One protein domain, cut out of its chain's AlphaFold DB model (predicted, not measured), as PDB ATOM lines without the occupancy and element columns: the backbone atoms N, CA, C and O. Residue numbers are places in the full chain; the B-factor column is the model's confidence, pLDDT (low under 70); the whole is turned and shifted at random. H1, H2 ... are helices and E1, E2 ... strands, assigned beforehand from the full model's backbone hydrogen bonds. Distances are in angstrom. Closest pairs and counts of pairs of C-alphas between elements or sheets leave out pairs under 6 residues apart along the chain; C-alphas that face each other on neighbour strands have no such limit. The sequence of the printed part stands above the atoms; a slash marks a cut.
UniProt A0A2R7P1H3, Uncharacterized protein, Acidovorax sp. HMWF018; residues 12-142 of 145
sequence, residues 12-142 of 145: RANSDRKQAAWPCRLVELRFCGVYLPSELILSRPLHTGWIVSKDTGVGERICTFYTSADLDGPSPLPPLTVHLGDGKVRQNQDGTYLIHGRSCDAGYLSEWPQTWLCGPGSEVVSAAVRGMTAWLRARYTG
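AT A GLANCE: This is residues 12 to 142 of the 145 residues of an uncharacterized protein of Acidovorax sp. HMWF018 (UniProt A0A2R7P1H3). Picture one strongly twisted sheet of five strands, curled like part of a barrel and folded back on itself, with the hairpin E2 and E3 facing the hairpin E4 and E5 and E1 as the hinge. H1 and H3 sit toward one end of the longest axis and H2 and H5 toward the other, while H4 packs on the sheet over E5 and runs from there toward H2 and H5. The printed part has 131 residues, with five named helices and five named strands in the order H1 E1 H2 E2 E3 H3 E4 E5 H4 H5; the sheet's order is E3 E2 E1 E5 E4, all antiparallel, and the class is mixed, helices and strands. The whole is compact, with a radius of gyration of the C-alphas of 14.7 A, and spans 46 by 36 by 33 A.

IN THESE COORDINATES: Find C-alpha 12 at (105.677, 258.449, 226.926); from there H1 runs through residue 20, 12.3 A long. E1 follows, residues 22 to 28, 17.7 A, then H2, residues 38 to 42. E2, residues 47 to 55, is 23.9 A long, and E3, residues 61 to 67, is 19.7 A. H3 takes residues 68 to 72. Look next at C-alpha 97, at (129.128, 260.781, 212.093), where E4 begins; it runs to residue 104, 20.9 A, and bends by 57 degrees at residue 101. E5 is residues 111 to 119, 24.6 A, H4 residues 122 to 131, 14.2 A, and H5 residues 133 to 140, ending at C-alpha 140, (132.746, 252.735, 193.596).

HOW THE PARTS SIT: Start at edge strand E3, where N 64 and O 52 of E2 are 2.8 A apart. Across E2 and E1, N 24 and O 49 are 2.9 A apart; across E1 and E5, N 27 and O 117 are 3.0 A apart. At edge strand E4, N 99 and O 116 of E5 are 2.9 A apart. H4 is on the sheet, at a height of 9.0 A; its closest C-alpha pair with E5 is Gly 119 and Val 125, 5.3 A. H1 is on the sheet too, its Ala 20 closest to Val 52 of E2, C-alphas 7.0 A apart. H3 only grazes the sheet with residues 68 to 71. H2 touches H4, the closest C-alphas being those of Ser 38 and Val 129, 6.0 A. H2 and H5 only just touch, with 3 pairs of C-alphas within 8 A, the closest those of Ser 38 and Thr 133, 5.3 A. In H1, H2, H3, H4 and H5 every O i to N i+4 pair is within hydrogen-bond range.

THE WHOLE: The two C-alphas farthest apart, those of Arg 12 and Gly 142, are 47.2 A apart. The printed part has no cut. The link from H3 to E4, residues 73 to 96, is long; its residues 90 to 91 pair antiparallel with 97 to 98 of E4. The mean pLDDT of the printed part is 77.3, and residues 12 to 18, 54 to 63, 68 to 93 and 106 are under 70.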
ATOM      1  N   ARG A  12     104.666 258.040 225.943       64.88
ATOM      2  CA  ARG A  12     105.677 258.449 226.926       64.88
ATOM      3  C   ARG A  12     107.062 257.874 226.618       64.88
ATOM      4  O   ARG A  12     108.029 258.621 226.631       64.88
ATOM      5  N   ALA A  13     107.159 256.591 226.261       65.94
ATOM      6  CA  ALA A  13     108.433 255.992 225.854       65.94
ATOM      7  C   ALA A  13     108.991 256.624 224.565       65.94
ATOM      8  O   ALA A  13     110.203 256.792 224.445       65.94
ATOM      9  N   ASN A  14     108.130 257.000 223.614       67.06
ATOM     10  CA  ASN A  14     108.544 257.689 222.391       67.06
ATOM     11  C   ASN A  14     108.981 259.136 222.666       67.06
ATOM     12  O   ASN A  14     109.985 259.571 222.111       67.06
ATOM     13  N   SER A  15     108.298 259.854 223.561       68.00
ATOM     14  CA  SER A  15     108.708 261.192 224.008       68.00
ATOM     15  C   SER A  15     110.052 261.171 224.739       68.00
ATOM     16  O   SER A  15     110.938 261.952 224.396       68.00
ATOM     17  N   ASP A  16     110.253 260.232 225.669       68.75
ATOM     18  CA  ASP A  16     111.527 260.059 226.380       68.75
ATOM     19  C   ASP A  16     112.667 259.729 225.398       68.75
ATOM     20  O   ASP A  16     113.780 260.247 225.513       68.75
ATOM     21  N   ARG A  17     112.387 258.901 224.377       69.19
ATOM     22  CA  ARG A  17     113.339 258.606 223.294       69.19
ATOM     23  C   ARG A  17     113.659 259.843 222.468       69.19
ATOM     24  O   ARG A  17     114.836 260.092 222.248       69.19
ATOM     25  N   LYS A  18     112.660 260.627 222.044       67.88
ATOM     26  CA  LYS A  18     112.873 261.881 221.298       67.88
ATOM     27  C   LYS A  18     113.746 262.857 222.081       67.88
ATOM     28  O   LYS A  18     114.632 263.469 221.498       67.88
ATOM     29  N   GLN A  19     113.526 262.972 223.390       72.12
ATOM     30  CA  GLN A  19     114.287 263.877 224.250       72.12
ATOM     31  C   GLN A  19     115.745 263.433 224.442       72.12
ATOM     32  O   GLN A  19     116.632 264.275 224.551       72.12
ATOM     33  N   ALA A  20     116.005 262.123 224.465       70.94
ATOM     34  CA  ALA A  20     117.350 261.561 224.601       70.94
ATOM     35  C   ALA A  20     118.077 261.334 223.260       70.94
ATOM     36  O   ALA A  20     119.248 260.947 223.256       70.94
ATOM     37  N   ALA A  21     117.396 261.521 222.126       80.44
ATOM     38  CA  ALA A  21     117.948 261.262 220.805       80.44
ATOM     39  C   ALA A  21     118.646 262.483 220.208       80.44
ATOM     40  O   ALA A  21     118.276 263.629 220.457       80.44
ATOM     41  N   TRP A  22     119.620 262.229 219.339       83.62
ATOM     42  CA  TRP A  22     120.252 263.274 218.546       83.62
ATOM     43  C   TRP A  22     119.470 263.486 217.238       83.62
ATOM     44  O   TRP A  22     119.405 262.556 216.429       83.62
ATOM     45  N   PRO A  23     118.856 264.665 217.008       86.44
ATOM     46  CA  PRO A  23     118.198 264.966 215.743       86.44
ATOM     47  C   PRO A  23     119.242 265.146 214.638       86.44
ATOM     48  O   PRO A  23     120.220 265.876 214.807       86.44
ATOM     49  N   CYS A  24     119.038 264.496 213.493       88.12
ATOM     50  CA  CYS A  24     119.995 264.546 212.397       88.12
ATOM     51  C   CYS A  24     119.350 264.379 211.016       88.12
ATOM     52  O   CYS A  24     118.208 263.933 210.852       88.12
ATOM     53  N   ARG A  25     120.141 264.711 209.997       91.00
ATOM     54  CA  ARG A  25     119.953 264.267 208.618       91.00
ATOM     55  C   ARG A  25     120.860 263.079 208.354       91.00
ATOM     56  O   ARG A  25     121.993 263.061 208.832       91.00
ATOM     57  N   LEU A  26     120.355 262.112 207.606       89.62
ATOM     58  CA  LEU A  26     121.029 260.858 207.303       89.62
ATOM     59  C   LEU A  26     120.998 260.612 205.795       89.62
ATOM     60  O   LEU A  26     119.969 260.796 205.148       89.62
ATOM     61  N   VAL A  27     122.128 260.174 205.244       92.12
ATOM     62  CA  VAL A  27     122.226 259.707 203.859       92.12
ATOM     63  C   VAL A  27     122.948 258.371 203.794       92.12
ATOM     64  O   VAL A  27     123.880 258.110 204.557       92.12
ATOM     65  N   GLU A  28     122.516 257.525 202.868       91.75
ATOM     66  CA  GLU A  28     123.171 256.262 202.559       91.75
ATOM     67  C   GLU A  28     124.349 256.483 201.610       91.75
ATOM     68  O   GLU A  28     124.200 257.076 200.541       91.75
ATOM     69  N   LEU A  29     125.520 255.965 201.977       93.62
ATOM     70  CA  LEU A  29     126.701 255.998 201.113       93.62
ATOM     71  C   LEU A  29     126.802 254.763 200.218       93.62
ATOM     72  O   LEU A  29     127.649 254.740 199.326       93.62
ATOM     73  N   ARG A  30     125.986 253.729 200.456       92.31
ATOM     74  CA  ARG A  30     125.927 252.524 199.625       92.31
ATOM     75  C   ARG A  30     124.505 252.223 199.174       92.31
ATOM     76  O   ARG A  30     123.538 252.614 199.820       92.31
ATOM     77  N   PHE A  31     124.393 251.464 198.096       89.12
ATOM     78  CA  PHE A  31     123.155 250.833 197.652       89.12
ATOM     79  C   PHE A  31     123.446 249.361 197.361       89.12
ATOM     80  O   PHE A  31     124.413 249.058 196.663       89.12
ATOM     81  N   CYS A  32     122.669 248.453 197.959       87.69
ATOM     82  CA  CYS A  32     122.885 247.003 197.864       87.69
ATOM     83  C   CYS A  32     124.351 246.581 198.118       87.69
ATOM     84  O   CYS A  32     124.920 245.773 197.390       87.69
ATOM     85  N   GLY A  33     125.001 247.182 199.120       88.38
ATOM     86  CA  GLY A  33     126.384 246.871 199.501       88.38
ATOM     87  C   GLY A  33     127.477 247.643 198.753       88.38
ATOM     88  O   GLY A  33     128.614 247.681 199.230       88.38
ATOM     89  N   VAL A  34     127.149 248.312 197.645       91.75
ATOM     90  CA  VAL A  34     128.109 249.015 196.780       91.75
ATOM     91  C   VAL A  34     128.136 250.505 197.102       91.75
ATOM     92  O   VAL A  34     127.089 251.145 197.137       91.75
ATOM     93  N   TYR A  35     129.326 251.070 197.332       94.56
ATOM     94  CA  TYR A  35     129.483 252.513 197.550       94.56
ATOM     95  C   TYR A  35     129.016 253.315 196.343       94.56
ATOM     96  O   TYR A  35     129.318 252.953 195.217       94.56
ATOM     97  N   LEU A  36     128.330 254.425 196.582       95.25
ATOM     98  CA  LEU A  36     127.873 255.323 195.534       95.25
ATOM     99  C   LEU A  36     128.859 256.489 195.344       95.25
ATOM    100  O   LEU A  36     129.455 256.952 196.319       95.25
ATOM    101  N   PRO A  37     129.018 257.006 194.116       95.56
ATOM    102  CA  PRO A  37     129.716 258.264 193.877       95.56
ATOM    103  C   PRO A  37     128.948 259.445 194.502       95.56
ATOM    104  O   PRO A  37     127.725 259.389 194.675       95.56
ATOM    105  N   SER A  38     129.659 260.518 194.861       95.06
ATOM    106  CA  SER A  38     129.083 261.645 195.612       95.06
ATOM    107  C   SER A  38     127.957 262.347 194.854       95.06
ATOM    108  O   SER A  38     126.991 262.781 195.473       95.06
ATOM    109  N   GLU A  39     128.027 262.400 193.526       94.62
ATOM    110  CA  GLU A  39     127.019 263.015 192.665       94.62
ATOM    111  C   GLU A  39     125.667 262.291 192.779       94.62
ATOM    112  O   GLU A  39     124.624 262.932 192.915       94.62
ATOM    113  N   LEU A  40     125.684 260.951 192.822       94.94
ATOM    114  CA  LEU A  40     124.471 260.160 193.038       94.94
ATOM    115  C   LEU A  40     123.941 260.333 194.461       94.94
ATOM    116  O   LEU A  40     122.737 260.482 194.642       94.94
ATOM    117  N   ILE A  41     124.817 260.367 195.465       95.31
ATOM    118  CA  ILE A  41     124.416 260.564 196.866       95.31
ATOM    119  C   ILE A  41     123.734 261.925 197.055       95.31
ATOM    120  O   ILE A  41     122.660 261.990 197.644       95.31
ATOM    121  N   LEU A  42     124.322 262.998 196.522       94.19
ATOM    122  CA  LEU A  42     123.806 264.367 196.650       94.19
ATOM    123  C   LEU A  42     122.498 264.599 195.881       94.19
ATOM    124  O   LEU A  42     121.760 265.520 196.213       94.19
ATOM    125  N   SER A  43     122.205 263.780 194.868       92.88
ATOM    126  CA  SER A  43     120.936 263.838 194.129       92.88
ATOM    127  C   SER A  43     119.759 263.192 194.871       92.88
ATOM    128  O   SER A  43     118.607 263.369 194.476       92.88
ATOM    129  N   ARG A  44     120.030 262.424 195.935       88.50
ATOM    130  CA  ARG A  44     119.013 261.679 196.686       88.50
ATOM    131  C   ARG A  44     118.483 262.499 197.864       88.50
ATOM    132  O   ARG A  44     119.223 263.288 198.454       88.50
ATOM    133  N   PRO A  45     117.213 262.299 198.251       84.81
ATOM    134  CA  PRO A  45     116.665 262.949 199.430       84.81
ATOM    135  C   PRO A  45     117.387 262.479 200.697       84.81
ATOM    136  O   PRO A  45     117.642 261.291 200.893       84.81
ATOM    137  N   LEU A  46     117.675 263.431 201.580       87.69
ATOM    138  CA  LEU A  46     118.177 263.160 202.922       87.69
ATOM    139  C   LEU A  46     117.043 262.660 203.813       87.69
ATOM    140  O   LEU A  46     115.974 263.271 203.891       87.69
ATOM    141  N   HIS A  47     117.310 261.602 204.567       85.56
ATOM    142  CA  HIS A  47     116.406 261.158 205.616       85.56
ATOM    143  C   HIS A  47     116.505 262.096 206.812       85.56
ATOM    144  O   HIS A  47     117.580 262.581 207.163       85.56
ATOM    145  N   THR A  48     115.368 262.354 207.445       86.50
ATOM    146  CA  THR A  48     115.272 263.228 208.618       86.50
ATOM    147  C   THR A  48     114.762 262.417 209.776       86.50
ATOM    148  O   THR A  48     113.764 261.712 209.633       86.50
ATOM    149  N   GLY A  49     115.445 262.511 210.906       84.44
ATOM    150  CA  GLY A  49     115.073 261.698 212.041       84.44
ATOM    151  C   GLY A  49     115.969 261.896 213.242       84.44
ATOM    152  O   GLY A  49     116.620 262.928 213.409       84.44
ATOM    153  N   TRP A  50     115.976 260.873 214.079       84.44
ATOM    154  CA  TRP A  50     116.611 260.866 215.379       84.44
ATOM    155  C   TRP A  50     117.467 259.624 215.528       84.44
ATOM    156  O   TRP A  50     117.004 258.511 215.287       84.44
ATOM    157  N   ILE A  51     118.702 259.810 215.978       80.56
ATOM    158  CA  ILE A  51     119.583 258.710 216.353       80.56
ATOM    159  C   ILE A  51     119.531 258.546 217.862       80.56
ATOM    160  O   ILE A  51     119.938 259.426 218.620       80.56
ATOM    161  N   VAL A  52     119.067 257.381 218.300       76.56
ATOM    162  CA  VAL A  52     119.198 256.934 219.687       76.56
ATOM    163  C   VAL A  52     120.389 256.002 219.746       76.56
ATOM    164  O   VAL A  52     120.492 255.096 218.929       76.56
ATOM    165  N   SER A  53     121.273 256.191 220.720       72.56
ATOM    166  CA  SER A  53     122.378 255.264 220.951       72.56
ATOM    167  C   SER A  53     122.261 254.609 222.318       72.56
ATOM    168  O   SER A  53     121.907 255.257 223.304       72.56
ATOM    169  N   LYS A  54     122.555 253.314 222.375       69.69
ATOM    170  CA  LYS A  54     122.560 252.501 223.581       69.69
ATOM    171  C   LYS A  54     123.923 251.835 223.716       69.69
ATOM    172  O   LYS A  54     124.400 251.180 222.793       69.69
ATOM    173  N   ASP A  55     124.528 252.018 224.879       66.56
ATOM    174  CA  ASP A  55     125.713 251.268 225.276       66.56
ATOM    175  C   ASP A  55     125.299 249.836 225.642       66.56
ATOM    176  O   ASP A  55     124.323 249.635 226.376       66.56
ATOM    177  N   THR A  56     126.000 248.848 225.091       64.94
ATOM    178  CA  THR A  56     125.754 247.423 225.358       64.94
ATOM    179  C   THR A  56     126.593 246.880 226.515       64.94
ATOM    180  O   THR A  56     126.362 245.758 226.953       64.94
ATOM    181  N   GLY A  57     127.526 247.673 227.057       53.53
ATOM    182  CA  GLY A  57     128.374 247.294 228.186       53.53
ATOM    183  C   GLY A  57     129.684 246.595 227.807       53.53
ATOM    184  O   GLY A  57     130.489 246.341 228.695       53.53
ATOM    185  N   VAL A  58     129.938 246.333 226.516       59.72
ATOM    186  CA  VAL A  58     131.189 245.707 226.016       59.72
ATOM    187  C   VAL A  58     132.001 246.675 225.135       59.72
ATOM    188  O   VAL A  58     132.733 246.274 224.237       59.72
ATOM    189  N   GLY A  59     131.848 247.989 225.347       54.25
ATOM    190  CA  GLY A  59     132.467 249.020 224.496       54.25
ATOM    191  C   GLY A  59     131.836 249.136 223.102       54.25
ATOM    192  O   GLY A  59     132.307 249.903 222.262       54.25
ATOM    193  N   GLU A  60     130.756 248.398 222.862       55.38
ATOM    194  CA  GLU A  60     129.972 248.435 221.639       55.38
ATOM    195  C   GLU A  60     128.738 249.323 221.831       55.38
ATOM    196  O   GLU A  60     127.998 249.222 222.818       55.38
ATOM    197  N   ARG A  61     128.513 250.210 220.862       63.06
ATOM    198  CA  ARG A  61     127.402 251.153 220.864       63.06
ATOM    199  C   ARG A  61     126.462 250.814 219.723       63.06
ATOM    200  O   ARG A  61     126.817 250.964 218.559       63.06
ATOM    201  N   ILE A  62     125.247 250.414 220.071       66.06
ATOM    202  CA  ILE A  62     124.179 250.235 219.093       66.06
ATOM    203  C   ILE A  62     123.506 251.588 218.921       66.06
ATOM    204  O   ILE A  62     123.104 252.208 219.905       66.06
ATOM    205  N   CYS A  63     123.349 252.044 217.685       69.88
ATOM    206  CA  CYS A  63     122.490 253.182 217.379       69.88
ATOM    207  C   CYS A  63     121.299 252.740 216.530       69.88
ATOM    208  O   CYS A  63     121.395 251.838 215.704       69.88
ATOM    209  N   THR A  64     120.166 253.388 216.740       74.00
ATOM    210  CA  THR A  64     118.940 253.158 215.988       74.00
ATOM    211  C   THR A  64     118.480 254.496 215.448       74.00
ATOM    212  O   THR A  64     118.385 255.468 216.204       74.00
ATOM    213  N   PHE A  65     118.237 254.547 214.142       77.12
ATOM    214  CA  PHE A  65     117.658 255.708 213.486       77.12
ATOM    215  C   PHE A  65     116.140 255.562 213.452       77.12
ATOM    216  O   PHE A  65     115.630 254.511 213.075       77.12
ATOM    217  N   TYR A  66     115.439 256.619 213.842       75.38
ATOM    218  CA  TYR A  66     113.988 256.711 213.795       75.38
ATOM    219  C   TYR A  66     113.596 257.895 212.921       75.38
ATOM    220  O   TYR A  66     114.075 259.008 213.139       75.38
ATOM    221  N   THR A  67     112.708 257.683 211.960       74.56
ATOM    222  CA  THR A  67     112.017 258.756 211.238       74.56
ATOM    223  C   THR A  67     110.855 259.304 212.071       74.56
ATOM    224  O   THR A  67     110.488 258.745 213.106       74.56
ATOM    225  N   SER A  68     110.240 260.407 211.634       68.38
ATOM    226  CA  SER A  68     109.011 260.914 212.270       68.38
ATOM    227  C   SER A  68     107.873 259.902 212.184       68.38
ATOM    228  O   SER A  68     107.165 259.695 213.165       68.38
ATOM    229  N   ALA A  69     107.766 259.206 211.049       66.69
ATOM    230  CA  ALA A  69     106.773 258.163 210.843       66.69
ATOM    231  C   ALA A  69     106.924 257.012 211.855       66.69
ATOM    232  O   ALA A  69     105.917 256.480 212.304       66.69
ATOM    233  N   ASP A  70     108.148 256.693 212.285       65.38
ATOM    234  CA  ASP A  70     108.410 255.625 213.263       65.38
ATOM    235  C   ASP A  70     108.021 256.005 214.701       65.38
ATOM    236  O   ASP A  70     107.835 255.137 215.555       65.38
ATOM    237  N   LEU A  71     107.941 257.306 214.998       62.50
ATOM    238  CA  LEU A  71     107.720 257.809 216.356       62.50
ATOM    239  C   LEU A  71     106.300 258.335 216.594       62.50
ATOM    240  O   LEU A  71     105.872 258.359 217.752       62.50
ATOM    241  N   ASP A  72     105.597 258.750 215.535       61.41
ATOM    242  CA  ASP A  72     104.290 259.418 215.602       61.41
ATOM    243  C   ASP A  72     103.090 258.505 215.268       61.41
ATOM    244  O   ASP A  72     101.945 258.922 215.436       61.41
ATOM    245  N   GLY A  73     103.307 257.251 214.856       55.81
ATOM    246  CA  GLY A  73     102.224 256.292 214.613       55.81
ATOM    247  C   GLY A  73     102.662 255.057 213.819       55.81
ATOM    248  O   GLY A  73     103.849 254.881 213.562       55.81
ATOM    249  N   PRO A  74     101.728 254.171 213.430       46.12
ATOM    250  CA  PRO A  74     102.028 253.087 212.504       46.12
ATOM    251  C   PRO A  74     102.311 253.672 211.114       46.12
ATOM    252  O   PRO A  74     101.399 254.048 210.378       46.12
ATOM    253  N   SER A  75     103.592 253.781 210.770       43.06
ATOM    254  CA  SER A  75     104.031 254.126 209.419       43.06
ATOM    255  C   SER A  75     103.577 253.046 208.422       43.06
ATOM    256  O   SER A  75     103.794 251.862 208.680       43.06
ATOM    257  N   PRO A  76     102.989 253.412 207.264       39.75
ATOM    258  CA  PRO A  76     102.714 252.463 206.182       39.75
ATOM    259  C   PRO A  76     103.992 252.025 205.448       39.75
ATOM    260  O   PRO A  76     103.967 251.074 204.671       39.75
ATOM    261  N   LEU A  77     105.104 252.730 205.670       37.75
ATOM    262  CA  LEU A  77     106.422 252.349 205.182       37.75
ATOM    263  C   LEU A  77     107.145 251.570 206.282       37.75
ATOM    264  O   LEU A  77     107.086 252.007 207.437       37.75
ATOM    265  N   PRO A  78     107.835 250.462 205.952       41.81
ATOM    266  CA  PRO A  78     108.618 249.748 206.942       41.81
ATOM    267  C   PRO A  78     109.610 250.731 207.579       41.81
ATOM    268  O   PRO A  78     110.229 251.519 206.850       41.81
ATOM    269  N   PRO A  79     109.752 250.721 208.917       46.66
ATOM    270  CA  PRO A  79     110.778 251.506 209.578       46.66
ATOM    271  C   PRO A  79     112.111 251.198 208.910       46.66
ATOM    272  O   PRO A  79     112.411 250.027 208.645       46.66
ATOM    273  N   LEU A  80     112.921 252.227 208.646       48.47
ATOM    274  CA  LEU A  80     114.304 252.013 208.233       48.47
ATOM    275  C   LEU A  80     115.020 251.359 209.416       48.47
ATOM    276  O   LEU A  80     115.575 252.029 210.287       48.47
ATOM    277  N   THR A  81     114.947 250.033 209.485       47.12
ATOM    278  CA  THR A  81     115.498 249.264 210.589       47.12
ATOM    279  C   THR A  81     116.976 249.114 210.312       47.12
ATOM    280  O   THR A  81     117.451 248.168 209.689       47.12
ATOM    281  N   VAL A  82     117.706 250.136 210.732       52.56
ATOM    282  CA  VAL A  82     119.153 250.155 210.671       52.56
ATOM    283  C   VAL A  82     119.668 249.265 211.799       52.56
ATOM    284  O   VAL A  82     119.757 249.686 212.954       52.56
ATOM    285  N   HIS A  83     119.988 248.013 211.468       48.88
ATOM    286  CA  HIS A  83     120.685 247.117 212.380       48.88
ATOM    287  C   HIS A  83     122.167 247.484 212.372       48.88
ATOM    288  O   HIS A  83     122.959 247.046 211.531       48.88
ATOM    289  N   LEU A  84     122.557 248.324 213.328       54.41
ATOM    290  CA  LEU A  84     123.963 248.576 213.631       54.41
ATOM    291  C   LEU A  84     124.513 247.422 214.458       54.41
ATOM    292  O   LEU A  84     124.784 247.576 215.641       54.41
ATOM    293  N   GLY A  85     124.620 246.255 213.827       38.22
ATOM    294  CA  GLY A  85     125.159 245.052 214.458       38.22
ATOM    295  C   GLY A  85     126.683 245.031 214.590       38.22
ATOM    296  O   GLY A  85     127.186 244.060 215.115       38.22
ATOM    297  N   ASP A  86     127.401 246.055 214.102       43.97
ATOM    298  CA  ASP A  86     128.878 246.145 214.125       43.97
ATOM    299  C   ASP A  86     129.376 247.612 214.030       43.97
ATOM    300  O   ASP A  86     130.471 247.926 213.537       43.97
ATOM    301  N   GLY A  87     128.523 248.574 214.393       46.03
ATOM    302  CA  GLY A  87     128.667 249.961 213.954       46.03
ATOM    303  C   GLY A  87     129.711 250.778 214.699       46.03
ATOM    304  O   GLY A  87     129.433 251.388 215.725       46.03
ATOM    305  N   LYS A  88     130.908 250.906 214.118       57.34
ATOM    306  CA  LYS A  88     131.887 251.911 214.558       57.34
ATOM    307  C   LYS A  88     131.404 253.305 214.168       57.34
ATOM    308  O   LYS A  88     131.481 253.681 213.001       57.34
ATOM    309  N   VAL A  89     130.942 254.074 215.149       60.78
ATOM    310  CA  VAL A  89     130.656 255.499 214.981       60.78
ATOM    311  C   VAL A  89     131.980 256.261 214.957       60.78
ATOM    312  O   VAL A  89     132.732 256.229 215.930       60.78
ATOM    313  N   ARG A  90     132.280 256.947 213.852       64.88
ATOM    314  CA  ARG A  90     133.427 257.866 213.772       64.88
ATOM    315  C   ARG A  90     132.927 259.296 213.694       64.88
ATOM    316  O   ARG A  90     132.276 259.658 212.718       64.88
ATOM    317  N   GLN A  91     133.227 260.073 214.730       66.06
ATOM    318  CA  GLN A  91     132.928 261.498 214.788       66.06
ATOM    319  C   GLN A  91     133.985 262.289 214.015       66.06
ATOM    320  O   GLN A  91     135.180 262.043 214.178       66.06
ATOM    321  N   ASN A  92     133.541 263.247 213.206       68.38
ATOM    322  CA  ASN A  92     134.397 264.287 212.644       68.38
ATOM    323  C   ASN A  92     134.184 265.620 213.390       68.38
ATOM    324  O   ASN A  92     133.179 265.798 214.085       68.38
ATOM    325  N   GLN A  93     135.115 266.564 213.240       67.19
ATOM    326  CA  GLN A  93     135.088 267.871 213.913       67.19
ATOM    327  C   GLN A  93     133.830 268.691 213.577       67.19
ATOM    328  O   GLN A  93     133.333 269.421 214.428       67.19
ATOM    329  N   ASP A  94     133.242 268.478 212.397       73.38
ATOM    330  CA  ASP A  94     132.044 269.188 211.919       73.38
ATOM    331  C   ASP A  94     130.720 268.654 212.508       73.38
ATOM    332  O   ASP A  94     129.634 268.978 212.026       73.38
ATOM    333  N   GLY A  95     130.782 267.769 213.508       81.25
ATOM    334  CA  GLY A  95     129.593 267.148 214.103       81.25
ATOM    335  C   GLY A  95     128.908 266.133 213.183       81.25
ATOM    336  O   GLY A  95     127.731 265.821 213.370       81.25
ATOM    337  N   THR A  96     129.632 265.620 212.186       87.38
ATOM    338  CA  THR A  96     129.179 264.509 211.348       87.38
ATOM    339  C   THR A  96     129.656 263.172 211.893       87.38
ATOM    340  O   THR A  96     130.720 263.069 212.510       87.38
ATOM    341  N   TYR A  97     128.859 262.138 211.648       85.25
ATOM    342  CA  TYR A  97     129.128 260.781 212.093       85.25
ATOM    343  C   TYR A  97     129.005 259.815 210.925       85.25
ATOM    344  O   TYR A  97     127.975 259.769 210.250       85.25
ATOM    345  N   LEU A  98     130.048 259.016 210.718       85.56
ATOM    346  CA  LEU A  98     129.966 257.832 209.875       85.56
ATOM    347  C   LEU A  98     129.513 256.654 210.718       85.56
ATOM    348  O   LEU A  98     130.078 256.384 211.779       85.56
ATOM    349  N   ILE A  99     128.498 255.967 210.220       82.50
ATOM    350  CA  ILE A  99     127.873 254.834 210.877       82.50
ATOM    351  C   ILE A  99     127.944 253.646 209.928       82.50
ATOM    352  O   ILE A  99     127.531 253.741 208.775       82.50
ATOM    353  N   HIS A 100     128.459 252.523 210.409       81.50
ATOM    354  CA  HIS A 100     128.545 251.280 209.647       81.50
ATOM    355  C   HIS A 100     127.557 250.260 210.199       81.50
ATOM    356  O   HIS A 100     127.320 250.221 211.397       81.50
ATOM    357  N   GLY A 101     126.979 249.423 209.350       79.88
ATOM    358  CA  GLY A 101     126.056 248.389 209.802       79.88
ATOM    359  C   GLY A 101     125.489 247.608 208.634       79.88
ATOM    360  O   GLY A 101     126.165 247.436 207.616       79.88
ATOM    361  N   ARG A 102     124.251 247.140 208.785       82.00
ATOM    362  CA  ARG A 102     123.557 246.330 207.783       82.00
ATOM    363  C   ARG A 102     122.207 246.949 207.441       82.00
ATOM    364  O   ARG A 102     121.531 247.487 208.316       82.00
ATOM    365  N   SER A 103     121.851 246.902 206.163       78.69
ATOM    366  CA  SER A 103     120.520 247.260 205.670       78.69
ATOM    367  C   SER A 103     119.852 246.017 205.100       78.69
ATOM    368  O   SER A 103     120.549 245.130 204.598       78.69
ATOM    369  N   CYS A 104     118.529 245.957 205.211       78.62
ATOM    370  CA  CYS A 104     117.716 244.845 204.738       78.62
ATOM    371  C   CYS A 104     116.808 245.308 203.600       78.62
ATOM    372  O   CYS A 104     116.458 246.489 203.515       78.62
ATOM    373  N   ASP A 105     116.385 244.379 202.748       78.00
ATOM    374  CA  ASP A 105     115.236 244.637 201.884       78.00
ATOM    375  C   ASP A 105     113.939 244.798 202.703       78.00
ATOM    376  O   ASP A 105     113.886 244.525 203.904       78.00
ATOM    377  N   ALA A 106     112.867 245.255 202.049       69.44
ATOM    378  CA  ALA A 106     111.578 245.486 202.708       69.44
ATOM    379  C   ALA A 106     110.953 244.211 203.314       69.44
ATOM    380  O   ALA A 106     110.057 244.316 204.148       69.44
ATOM    381  N   GLY A 107     111.401 243.024 202.886       71.75
ATOM    382  CA  GLY A 107     110.936 241.730 203.383       71.75
ATOM    383  C   GLY A 107     111.835 241.115 204.456       71.75
ATOM    384  O   GLY A 107     111.513 240.031 204.936       71.75
ATOM    385  N   TYR A 108     112.943 241.770 204.823       73.12
ATOM    386  CA  TYR A 108     114.001 241.220 205.678       73.12
ATOM    387  C   TYR A 108     114.574 239.882 205.171       73.12
ATOM    388  O   TYR A 108     115.043 239.061 205.956       73.12
ATOM    389  N   LEU A 109     114.529 239.642 203.856       79.06
ATOM    390  CA  LEU A 109     115.006 238.399 203.240       79.06
ATOM    391  C   LEU A 109     116.486 238.476 202.874       79.06
ATOM    392  O   LEU A 109     117.199 237.474 202.932       79.06
ATOM    393  N   SER A 110     116.944 239.664 202.487       82.19
ATOM    394  CA  SER A 110     118.328 239.923 202.111       82.19
ATOM    395  C   SER A 110     118.906 241.047 202.945       82.19
ATOM    396  O   SER A 110     118.264 242.074 203.148       82.19
ATOM    397  N   GLU A 111     120.160 240.873 203.355       83.44
ATOM    398  CA  GLU A 111     120.919 241.875 204.090       83.44
ATOM    399  C   GLU A 111     122.233 242.193 203.386       83.44
ATOM    400  O   GLU A 111     122.919 241.303 202.877       83.44
ATOM    401  N   TRP A 112     122.645 243.456 203.432       86.56
ATOM    402  CA  TRP A 112     123.939 243.881 202.913       86.56
ATOM    403  C   TRP A 112     124.625 244.895 203.830       86.56
ATOM    404  O   TRP A 112     123.962 245.644 204.553       86.56
ATOM    405  N   PRO A 113     125.969 244.980 203.778       87.31
ATOM    406  CA  PRO A 113     126.705 246.031 204.463       87.31
ATOM    407  C   PRO A 113     126.273 247.419 203.989       87.31
ATOM    408  O   PRO A 113     126.215 247.690 202.790       87.31
ATOM    409  N   GLN A 114     126.053 248.333 204.924       88.06
ATOM    410  CA  GLN A 114     125.670 249.709 204.643       88.06
ATOM    411  C   GLN A 114     126.539 250.675 205.457       88.06
ATOM    412  O   GLN A 114     127.021 250.359 206.548       88.06
ATOM    413  N   THR A 115     126.785 251.851 204.883       88.94
ATOM    414  CA  THR A 115     127.405 252.975 205.580       88.94
ATOM    415  C   THR A 115     126.474 254.173 205.463       88.94
ATOM    416  O   THR A 115     126.103 254.553 204.353       88.94
ATOM    417  N   TRP A 116     126.164 254.810 206.583       89.25
ATOM    418  CA  TRP A 116     125.421 256.061 206.632       89.25
ATOM    419  C   TRP A 116     126.326 257.205 207.060       89.25
ATOM    420  O   TRP A 116     127.197 257.038 207.917       89.25
ATOM    421  N   LEU A 117     126.088 258.378 206.487       91.19
ATOM    422  CA  LEU A 117     126.622 259.635 206.987       91.19
ATOM    423  C   LEU A 117     125.484 260.412 207.641       91.19
ATOM    424  O   LEU A 117     124.442 260.634 207.023       91.19
ATOM    425  N   CYS A 118     125.711 260.831 208.879       88.88
ATOM    426  CA  CYS A 118     124.749 261.581 209.671       88.88
ATOM    427  C   CYS A 118     125.327 262.943 210.047       88.88
ATOM    428  O   CYS A 118     126.514 263.049 210.344       88.88
ATOM    429  N   GLY A 119     124.498 263.980 210.067       90.56
ATOM    430  CA  GLY A 119     124.910 265.333 210.435       90.56
ATOM    431  C   GLY A 119     123.747 266.162 210.973       90.56
ATOM    432  O   GLY A 119     122.590 265.793 210.769       90.56
ATOM    433  N   PRO A 120     124.018 267.296 211.633       90.00
ATOM    434  CA  PRO A 120     122.977 268.122 212.246       90.00
ATOM    435  C   PRO A 120     122.057 268.802 211.215       90.00
ATOM    436  O   PRO A 120     120.940 269.192 211.545       90.00
ATOM    437  N   GLY A 121     122.486 268.926 209.955       91.81
ATOM    438  CA  GLY A 121     121.713 269.572 208.896       91.81
ATOM    439  C   GLY A 121     122.167 269.181 207.491       91.81
ATOM    440  O   GLY A 121     123.253 268.632 207.306       91.81
ATOM    441  N   SER A 122     121.325 269.475 206.497       92.12
ATOM    442  CA  SER A 122     121.532 269.066 205.102       92.12
ATOM    443  C   SER A 122     122.792 269.661 204.480       92.12
ATOM    444  O   SER A 122     123.507 268.954 203.774       92.12
ATOM    445  N   GLU A 123     123.098 270.926 204.780       92.75
ATOM    446  CA  GLU A 123     124.310 271.599 204.293       92.75
ATOM    447  C   GLU A 123     125.579 270.922 204.812       92.75
ATOM    448  O   GLU A 123     126.486 270.620 204.040       92.75
ATOM    449  N   VAL A 124     125.612 270.595 206.108       92.19
ATOM    450  CA  VAL A 124     126.756 269.927 206.746       92.19
ATOM    451  C   VAL A 124     126.962 268.530 206.159       92.19
ATOM    452  O   VAL A 124     128.085 268.157 205.822       92.19
ATOM    453  N   VAL A 125     125.879 267.766 205.974       93.06
ATOM    454  CA  VAL A 125     125.959 266.445 205.330       93.06
ATOM    455  C   VAL A 125     126.438 266.578 203.886       93.06
ATOM    456  O   VAL A 125     127.339 265.852 203.476       93.06
ATOM    457  N   SER A 126     125.899 267.530 203.123       94.25
ATOM    458  CA  SER A 126     126.282 267.739 201.724       94.25
ATOM    459  C   SER A 126     127.750 268.144 201.587       94.25
ATOM    460  O   SER A 126     128.456 267.613 200.730       94.25
ATOM    461  N   ALA A 127     128.237 269.037 202.452       92.56
ATOM    462  CA  ALA A 127     129.641 269.435 202.501       92.56
ATOM    463  C   ALA A 127     130.555 268.239 202.809       92.56
ATOM    464  O   ALA A 127     131.539 268.019 202.102       92.56
ATOM    465  N   ALA A 128     130.189 267.412 203.791       92.56
ATOM    466  CA  ALA A 128     130.931 266.198 204.117       92.56
ATOM    467  C   ALA A 128     130.934 265.184 202.955       92.56
ATOM    468  O   ALA A 128     131.988 264.639 202.628       92.56
ATOM    469  N   VAL A 129     129.805 264.976 202.262       94.50
ATOM    470  CA  VAL A 129     129.754 264.128 201.053       94.50
ATOM    471  C   VAL A 129     130.683 264.664 199.962       94.50
ATOM    472  O   VAL A 129     131.441 263.887 199.379       94.50
ATOM    473  N   ARG A 130     130.685 265.982 199.715       93.94
ATOM    474  CA  ARG A 130     131.602 266.610 198.749       93.94
ATOM    475  C   ARG A 130     133.064 266.379 199.133       93.94
ATOM    476  O   ARG A 130     133.849 266.000 198.264       93.94
ATOM    477  N   GLY A 131     133.412 266.509 200.414       91.31
ATOM    478  CA  GLY A 131     134.757 266.230 200.931       91.31
ATOM    479  C   GLY A 131     135.208 264.775 200.742       91.31
ATOM    480  O   GLY A 131     136.396 264.510 200.586       91.31
ATOM    481  N   MET A 132     134.269 263.828 200.674       92.06
ATOM    482  CA  MET A 132     134.553 262.406 200.446       92.06
ATOM    483  C   MET A 132     134.574 261.999 198.963       92.06
ATOM    484  O   MET A 132     134.754 260.817 198.677       92.06
ATOM    485  N   THR A 133     134.404 262.924 198.011       93.62
ATOM    486  CA  THR A 133     134.216 262.604 196.577       93.62
ATOM    487  C   THR A 133     135.285 261.663 196.018       93.62
ATOM    488  O   THR A 133     134.948 260.635 195.433       93.62
ATOM    489  N   ALA A 134     136.570 261.971 196.223       91.56
ATOM    490  CA  ALA A 134     137.662 261.145 195.702       91.56
ATOM    491  C   ALA A 134     137.649 259.730 196.307       91.56
ATOM    492  O   ALA A 134     137.800 258.738 195.593       91.56
ATOM    493  N   TRP A 135     137.400 259.636 197.614       92.31
ATOM    494  CA  TRP A 135     137.320 258.367 198.330       92.31
ATOM    495  C   TRP A 135     136.117 257.526 197.882       92.31
ATOM    496  O   TRP A 135     136.272 256.343 197.581       92.31
ATOM    497  N   LEU A 136     134.932 258.135 197.773       93.69
ATOM    498  CA  LEU A 136     133.710 257.480 197.294       93.69
ATOM    499  C   LEU A 136     133.872 256.976 195.861       93.69
ATOM    500  O   LEU A 136     133.514 255.837 195.566       93.69
ATOM    501  N   ARG A 137     134.472 257.788 194.983       93.50
ATOM    502  CA  ARG A 137     134.742 257.399 193.597       93.50
ATOM    503  C   ARG A 137     135.688 256.203 193.527       93.50
ATOM    504  O   ARG A 137     135.358 255.236 192.853       93.50
ATOM    505  N   ALA A 138     136.799 256.221 194.266       91.69
ATOM    506  CA  ALA A 138     137.738 255.096 194.308       91.69
ATOM    507  C   ALA A 138     137.093 253.804 194.842       91.69
ATOM    508  O   ALA A 138     137.387 252.709 194.363       91.69
ATOM    509  N   ARG A 139     136.190 253.921 195.826       92.19
ATOM    510  CA  ARG A 139     135.417 252.787 196.353       92.19
ATOM    511  C   ARG A 139     134.413 252.245 195.340       92.19
ATOM    512  O   ARG A 139     134.293 251.030 195.227       92.19
ATOM    513  N   TYR A 140     133.720 253.120 194.617       91.31
ATOM    514  CA  TYR A 140     132.746 252.735 193.596       91.31
ATOM    515  C   TYR A 140     133.403 252.038 192.398       91.31
ATOM    516  O   TYR A 140     132.905 251.017 191.935       91.31
ATOM    517  N   THR A 141     134.549 252.538 191.928       91.44
ATOM    518  CA  THR A 141     135.269 251.968 190.774       91.44
ATOM    519  C   THR A 141     136.130 250.751 191.120       91.44
ATOM    520  O   THR A 141     136.768 250.185 190.233       91.44
ATOM    521  N   GLY A 142     136.197 250.349 192.394       83.69
ATOM    522  CA  GLY A 142     137.066 249.257 192.845       83.69
ATOM    523  C   GLY A 142     138.566 249.584 192.793       83.69
ATOM    524  O   GLY A 142     139.395 248.684 192.893       83.69
TER     525      GLY A 142